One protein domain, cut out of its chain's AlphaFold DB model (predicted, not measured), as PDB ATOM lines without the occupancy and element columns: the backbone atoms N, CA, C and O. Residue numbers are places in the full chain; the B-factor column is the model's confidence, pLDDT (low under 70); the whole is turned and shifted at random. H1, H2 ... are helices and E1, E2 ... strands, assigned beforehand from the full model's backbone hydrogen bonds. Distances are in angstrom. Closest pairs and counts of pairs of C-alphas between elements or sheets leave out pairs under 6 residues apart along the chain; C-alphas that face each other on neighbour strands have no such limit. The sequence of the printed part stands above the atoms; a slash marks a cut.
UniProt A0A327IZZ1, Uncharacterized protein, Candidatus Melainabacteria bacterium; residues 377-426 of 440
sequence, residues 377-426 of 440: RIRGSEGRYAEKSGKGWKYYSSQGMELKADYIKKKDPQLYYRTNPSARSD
ATOM      1  N   ARG A 377     -31.758 -68.735  -5.273       73.31
ATOM      2  CA  ARG A 377     -32.491 -69.996  -5.233       73.31
ATOM      3  C   ARG A 377     -32.879 -70.303  -3.799       73.31
ATOM      4  O   ARG A 377     -32.028 -70.301  -2.913       73.31
ATOM      5  N   ILE A 378     -34.164 -70.554  -3.577       74.56
ATOM      6  CA  ILE A 378     -34.706 -70.918  -2.267       74.56
ATOM      7  C   ILE A 378     -35.032 -72.404  -2.314       74.56
ATOM      8  O   ILE A 378     -35.761 -72.855  -3.195       74.56
ATOM      9  N   ARG A 379     -34.463 -73.168  -1.382       80.69
ATOM     10  CA  ARG A 379     -34.734 -74.599  -1.251       80.69
ATOM     11  C   ARG A 379     -36.064 -74.815  -0.529       80.69
ATOM     12  O   ARG A 379     -36.322 -74.168   0.489       80.69
ATOM     13  N   GLY A 380     -36.860 -75.727  -1.068       78.50
ATOM     14  CA  GLY A 380     -38.084 -76.247  -0.477       78.50
ATOM     15  C   GLY A 380     -37.941 -77.697  -0.018       78.50
ATOM     16  O   GLY A 380     -36.836 -78.247   0.057       78.50
ATOM     17  N   SER A 381     -39.070 -78.314   0.304       76.69
ATOM     18  CA  SER A 381     -39.167 -79.716   0.697       76.69
ATOM     19  C   SER A 381     -38.909 -80.656  -0.484       76.69
ATOM     20  O   SER A 381     -39.003 -80.275  -1.653       76.69
ATOM     21  N   GLU A 382     -38.526 -81.900  -0.179       75.75
ATOM     22  CA  GLU A 382     -38.350 -82.979  -1.169       75.75
ATOM     23  C   GLU A 382     -37.385 -82.643  -2.321       75.75
ATOM     24  O   GLU A 382     -37.475 -83.212  -3.404       75.75
ATOM     25  N   GLY A 383     -36.458 -81.704  -2.105       71.06
ATOM     26  CA  GLY A 383     -35.501 -81.255  -3.119       71.06
ATOM     27  C   GLY A 383     -36.066 -80.264  -4.141       71.06
ATOM     28  O   GLY A 383     -35.337 -79.879  -5.054       71.06
ATOM     29  N   ARG A 384     -37.318 -79.813  -3.990       82.62
ATOM     30  CA  ARG A 384     -37.879 -78.719  -4.792       82.62
ATOM     31  C   ARG A 384     -37.131 -77.421  -4.515       82.62
ATOM     32  O   ARG A 384     -36.578 -77.213  -3.432       82.62
ATOM     33  N   TYR A 385     -37.117 -76.527  -5.491       84.00
ATOM     34  CA  TYR A 385     -36.507 -75.215  -5.317       84.00
ATOM     35  C   TYR A 385     -37.195 -74.162  -6.177       84.00
ATOM     36  O   TYR A 385     -37.787 -74.462  -7.212       84.00
ATOM     37  N   ALA A 386     -37.107 -72.914  -5.737       85.19
ATOM     38  CA  ALA A 386     -37.535 -71.761  -6.505       85.19
ATOM     39  C   ALA A 386     -36.323 -70.955  -6.960       85.19
ATOM     40  O   ALA A 386     -35.344 -70.850  -6.227       85.19
ATOM     41  N   GLU A 387     -36.391 -70.369  -8.147       83.69
ATOM     42  CA  GLU A 387     -35.352 -69.537  -8.740       83.69
ATOM     43  C   GLU A 387     -35.931 -68.174  -9.107       83.69
ATOM     44  O   GLU A 387     -36.952 -68.086  -9.797       83.69
ATOM     45  N   LYS A 388     -35.275 -67.105  -8.651       76.19
ATOM     46  CA  LYS A 388     -35.651 -65.743  -9.025       76.19
ATOM     47  C   LYS A 388     -35.212 -65.471 -10.466       76.19
ATOM     48  O   LYS A 388     -34.021 -65.354 -10.743       76.19
ATOM     49  N   SER A 389     -36.183 -65.376 -11.366       68.69
ATOM     50  CA  SER A 389     -36.026 -64.923 -12.748       68.69
ATOM     51  C   SER A 389     -36.443 -63.453 -12.849       68.69
ATOM     52  O   SER A 389     -37.198 -62.959 -12.012       68.69
ATOM     53  N   GLY A 390     -35.980 -62.728 -13.872       60.47
ATOM     54  CA  GLY A 390     -36.279 -61.298 -14.047       60.47
ATOM     55  C   GLY A 390     -37.778 -60.948 -14.060       60.47
ATOM     56  O   GLY A 390     -38.132 -59.818 -13.749       60.47
ATOM     57  N   LYS A 391     -38.659 -61.917 -14.360       66.06
ATOM     58  CA  LYS A 391     -40.129 -61.765 -14.369       66.06
ATOM     59  C   LYS A 391     -40.839 -62.296 -13.110       66.06
ATOM     60  O   LYS A 391     -42.062 -62.278 -13.061       66.06
ATOM     61  N   GLY A 392     -40.108 -62.804 -12.115       78.00
ATOM     62  CA  GLY A 392     -40.679 -63.402 -10.902       78.00
ATOM     63  C   GLY A 392     -40.035 -64.734 -10.517       78.00
ATOM     64  O   GLY A 392     -38.973 -65.108 -11.017       78.00
ATOM     65  N   TRP A 393     -40.668 -65.464  -9.602       83.56
ATOM     66  CA  TRP A 393     -40.169 -66.757  -9.134       83.56
ATOM     67  C   TRP A 393     -40.654 -67.904 -10.015       83.56
ATOM     68  O   TRP A 393     -41.855 -68.083 -10.206       83.56
ATOM     69  N   LYS A 394     -39.709 -68.708 -10.503       87.44
ATOM     70  CA  LYS A 394     -39.977 -69.999 -11.143       87.44
ATOM     71  C   LYS A 394     -39.735 -71.125 -10.156       87.44
ATOM     72  O   LYS A 394     -38.825 -71.023  -9.338       87.44
ATOM     73  N   TYR A 395     -40.506 -72.200 -10.250       86.38
ATOM     74  CA  TYR A 395     -40.391 -73.335  -9.340       86.38
ATOM     75  C   TYR A 395     -39.977 -74.589 -10.082       86.38
ATOM     76  O   TYR A 395     -40.329 -74.765 -11.242       86.38
ATOM     77  N   TYR A 396     -39.256 -75.467  -9.397       83.31
ATOM     78  CA  TYR A 396     -38.696 -76.672  -9.982       83.31
ATOM     79  C   TYR A 396     -38.852 -77.868  -9.048       83.31
ATOM     80  O   TYR A 396     -38.816 -77.733  -7.820       83.31
ATOM     81  N   SER A 397     -39.015 -79.052  -9.638       81.00
ATOM     82  CA  SER A 397     -38.950 -80.326  -8.924       81.00
ATOM     83  C   SER A 397     -37.516 -80.644  -8.486       81.00
ATOM     84  O   SER A 397     -36.558 -80.006  -8.928       81.00
ATOM     85  N   SER A 398     -37.342 -81.689  -7.675       72.81
ATOM     86  CA  SER A 398     -36.015 -82.235  -7.343       72.81
ATOM     87  C   SER A 398     -35.235 -82.774  -8.539       72.81
ATOM     88  O   SER A 398     -34.021 -82.942  -8.463       72.81
ATOM     89  N   GLN A 399     -35.924 -83.023  -9.650       67.69
ATOM     90  CA  GLN A 399     -35.336 -83.433 -10.923       67.69
ATOM     91  C   GLN A 399     -35.093 -82.237 -11.861       67.69
ATOM     92  O   GLN A 399     -34.656 -82.422 -12.990       67.69
ATOM     93  N   GLY A 400     -35.371 -81.003 -11.422       66.62
ATOM     94  CA  GLY A 400     -35.129 -79.791 -12.207       66.62
ATOM     95  C   GLY A 400     -36.189 -79.482 -13.269       66.62
ATOM     96  O   GLY A 400     -35.959 -78.604 -14.099       66.62
ATOM     97  N   MET A 401     -37.342 -80.156 -13.239       76.62
ATOM     98  CA  MET A 401     -38.478 -79.867 -14.126       76.62
ATOM     99  C   MET A 401     -39.257 -78.655 -13.611       76.62
ATOM    100  O   MET A 401     -39.536 -78.595 -12.414       76.62
ATOM    101  N   GLU A 402     -39.613 -77.707 -14.484       81.94
ATOM    102  CA  GLU A 402     -40.392 -76.519 -14.097       81.94
ATOM    103  C   GLU A 402     -41.796 -76.931 -13.619       81.94
ATOM    104  O   GLU A 402     -42.497 -77.705 -14.269       81.94
ATOM    105  N   LEU A 403     -42.192 -76.425 -12.453       84.12
ATOM    106  CA  LEU A 403     -43.469 -76.686 -11.802       84.12
ATOM    107  C   LEU A 403     -44.311 -75.410 -11.789       84.12
ATOM    108  O   LEU A 403     -43.805 -74.309 -11.562       84.12
ATOM    109  N   LYS A 404     -45.624 -75.565 -11.981       89.38
ATOM    110  CA  LYS A 404     -46.576 -74.454 -11.853       89.38
ATOM    111  C   LYS A 404     -46.638 -73.963 -10.403       89.38
ATOM    112  O   LYS A 404     -46.567 -74.756  -9.464       89.38
ATOM    113  N   ALA A 405     -46.835 -72.660 -10.223       85.38
ATOM    114  CA  ALA A 405     -46.891 -72.033  -8.904       85.38
ATOM    115  C   ALA A 405     -48.013 -72.613  -8.016       85.38
ATOM    116  O   ALA A 405     -47.768 -72.897  -6.846       85.38
ATOM    117  N   ASP A 406     -49.192 -72.896  -8.583       85.94
ATOM    118  CA  ASP A 406     -50.323 -73.501  -7.855       85.94
ATOM    119  C   ASP A 406     -50.008 -74.906  -7.334       85.94
ATOM    120  O   ASP A 406     -50.410 -75.288  -6.232       85.94
ATOM    121  N   TYR A 407     -49.227 -75.672  -8.100       88.00
ATOM    122  CA  TYR A 407     -48.773 -76.991  -7.677       88.00
ATOM    123  C   TYR A 407     -47.868 -76.887  -6.444       88.00
ATOM    124  O   TYR A 407     -48.027 -77.651  -5.492       88.00
ATOM    125  N   ILE A 408     -46.959 -75.907  -6.422       88.56
ATOM    126  CA  ILE A 408     -46.086 -75.654  -5.268       88.56
ATOM    127  C   ILE A 408     -46.876 -75.112  -4.089       88.56
ATOM    128  O   ILE A 408     -46.673 -75.586  -2.981       88.56
ATOM    129  N   LYS A 409     -47.835 -74.208  -4.304       88.81
ATOM    130  CA  LYS A 409     -48.722 -73.726  -3.237       88.81
ATOM    131  C   LYS A 409     -49.415 -74.885  -2.506       88.81
ATOM    132  O   LYS A 409     -49.566 -74.825  -1.293       88.81
ATOM    133  N   LYS A 410     -49.778 -75.960  -3.221       85.81
ATOM    134  CA  LYS A 410     -50.392 -77.167  -2.641       85.81
ATOM    135  C   LYS A 410     -49.385 -78.150  -2.027       85.81
ATOM    136  O   LYS A 410     -49.677 -78.744  -0.996       85.81
ATOM    137  N   LYS A 411     -48.240 -78.388  -2.676       86.44
ATOM    138  CA  LYS A 411     -47.290 -79.460  -2.305       86.44
ATOM    139  C   LYS A 411     -46.112 -79.003  -1.446       86.44
ATOM    140  O   LYS A 411     -45.514 -79.820  -0.756       86.44
ATOM    141  N   ASP A 412     -45.770 -77.725  -1.504       84.06
ATOM    142  CA  ASP A 412     -44.735 -77.079  -0.701       84.06
ATOM    143  C   ASP A 412     -45.108 -75.602  -0.435       84.06
ATOM    144  O   ASP A 412     -44.496 -74.670  -0.975       84.06
ATOM    145  N   PRO A 413     -46.158 -75.367   0.377       84.56
ATOM    146  CA  PRO A 413     -46.652 -74.023   0.673       84.56
ATOM    147  C   PRO A 413     -45.578 -73.142   1.319       84.56
ATOM    148  O   PRO A 413     -45.525 -71.942   1.060       84.56
ATOM    149  N   GLN A 414     -44.679 -73.725   2.115       83.31
ATOM    150  CA  GLN A 414     -43.575 -72.999   2.745       83.31
ATOM    151  C   GLN A 414     -42.639 -72.390   1.698       83.31
ATOM    152  O   GLN A 414     -42.275 -71.217   1.808       83.31
ATOM    153  N   LEU A 415     -42.285 -73.142   0.651       85.50
ATOM    154  CA  LEU A 415     -41.513 -72.597  -0.462       85.50
ATOM    155  C   LEU A 415     -42.277 -71.479  -1.186       85.50
ATOM    156  O   LEU A 415     -41.689 -70.430  -1.442       85.50
ATOM    157  N   TYR A 416     -43.575 -71.665  -1.455       88.31
ATOM    158  CA  TYR A 416     -44.411 -70.668  -2.139       88.31
ATOM    159  C   TYR A 416     -44.546 -69.345  -1.366       88.31
ATOM    160  O   TYR A 416     -44.449 -68.268  -1.954       88.31
ATOM    161  N   TYR A 417     -44.759 -69.392  -0.050       85.56
ATOM    162  CA  TYR A 417     -44.911 -68.180   0.763       85.56
ATOM    163  C   TYR A 417     -43.580 -67.478   1.033       85.56
ATOM    164  O   TYR A 417     -43.549 -66.259   1.189       85.56
ATOM    165  N   ARG A 418     -42.459 -68.211   1.043       80.94
ATOM    166  CA  ARG A 418     -41.120 -67.601   1.111       80.94
ATOM    167  C   ARG A 418     -40.766 -66.835  -0.162       80.94
ATOM    168  O   ARG A 418     -40.009 -65.872  -0.091       80.94
ATOM    169  N   THR A 419     -41.298 -67.247  -1.311       83.62
ATOM    170  CA  THR A 419     -41.095 -66.561  -2.594       83.62
ATOM    171  C   THR A 419     -42.149 -65.488  -2.870       83.62
ATOM    172  O   THR A 419     -41.841 -64.514  -3.554       83.62
ATOM    173  N   ASN A 420     -43.352 -65.606  -2.296       82.88
ATOM    174  CA  ASN A 420     -44.439 -64.623  -2.396       82.88
ATOM    175  C   ASN A 420     -44.921 -64.193  -0.999       82.88
ATOM    176  O   ASN A 420     -46.002 -64.601  -0.566       82.88
ATOM    177  N   PRO A 421     -44.150 -63.363  -0.273       71.00
ATOM    178  CA  PRO A 421     -44.513 -62.944   1.080       71.00
ATOM    179  C   PRO A 421     -45.847 -62.183   1.130       71.00
ATOM    180  O   PRO A 421     -46.598 -62.351   2.087       71.00
ATOM    181  N   SER A 422     -46.202 -61.440   0.076       71.75
ATOM    182  CA  SER A 422     -47.491 -60.739  -0.041       71.75
ATOM    183  C   SER A 422     -48.698 -61.679  -0.135       71.75
ATOM    184  O   SER A 422     -49.804 -61.276   0.178       71.75
ATOM    185  N   ALA A 423     -48.508 -62.945  -0.524       65.88
ATOM    186  CA  ALA A 423     -49.589 -63.934  -0.547       65.88
ATOM    187  C   ALA A 423     -49.857 -64.552   0.839       65.88
ATOM    188  O   ALA A 423     -50.805 -65.321   1.003       65.88
ATOM    189  N   ARG A 424     -49.003 -64.265   1.837       55.81
ATOM    190  CA  ARG A 424     -49.146 -64.761   3.213       55.81
ATOM    191  C   ARG A 424     -50.164 -63.945   4.014       55.81
ATOM    192  O   ARG A 424     -50.807 -64.512   4.891       55.81
ATOM    193  N   SER A 425     -50.341 -62.658   3.700       50.59
ATOM    194  CA  SER A 425     -51.344 -61.802   4.350       50.59
ATOM    195  C   SER A 425     -52.778 -62.211   4.015       50.59
ATOM    196  O   SER A 425     -53.637 -62.110   4.882       50.59
ATOM    197  N   ASP A 426     -53.022 -62.766   2.825       48.22
ATOM    198  CA  ASP A 426     -54.367 -63.189   2.395       48.22
ATOM    199  C   ASP A 426     -54.805 -64.539   2.988       48.22
ATOM    200  O   ASP A 426     -55.975 -64.899   2.923       48.22
TER     201      ASP A 426
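AT A GLANCE: This is residues 377 to 426 of the 440 residues of an uncharacterized protein of Candidatus Melainabacteria bacterium (UniProt A0A327IZZ1). A small three-stranded sheet has H2 packed over it along its strands, with H1 side by side with H2 and grazing the sheet. The 50 printed residues include E1, E2, E3, H1 and H2 in chain order, a mixed class. The sheet, ordered E1 E2 E3, is a meander, each strand antiparallel to its neighbour. It is compact, radius of gyration of the C-alphas 9.9 A, spanning 31 by 24 by 16 A.

HOW THE PARTS SIT: E2, residues 385 to 389, forms hairpins with E1, residues 377 to 379, and E3, residues 392 to 396; N 378 and O 386, 2.9 A, and N 387 and O 394, 2.8 A, are within hydrogen-bond range. H2, residues 413 to 419, is over E2 at a height over the sheet of 9.0 A; their closest C-alphas, Leu 415 and Ala 386, are 7.3 A apart. H1, residues 405 to 411, touches H2, closest C-alphas Lys 409 and Tyr 416, 5.4 A. Every O i to N i+4 pair in H1 and H2 is within range.

IN THESE COORDINATES: E3 measures 13.4 A, E2 12.7 A. C-alpha 377 is at (-32.491, -69.996, -5.233), C-alpha 419 at (-41.095, -66.561, -2.594).

THE WHOLE: The printed part has no cut and no long link. Residues 389 to 391, 399 to 400 and 423 to 426 have pLDDT under 70.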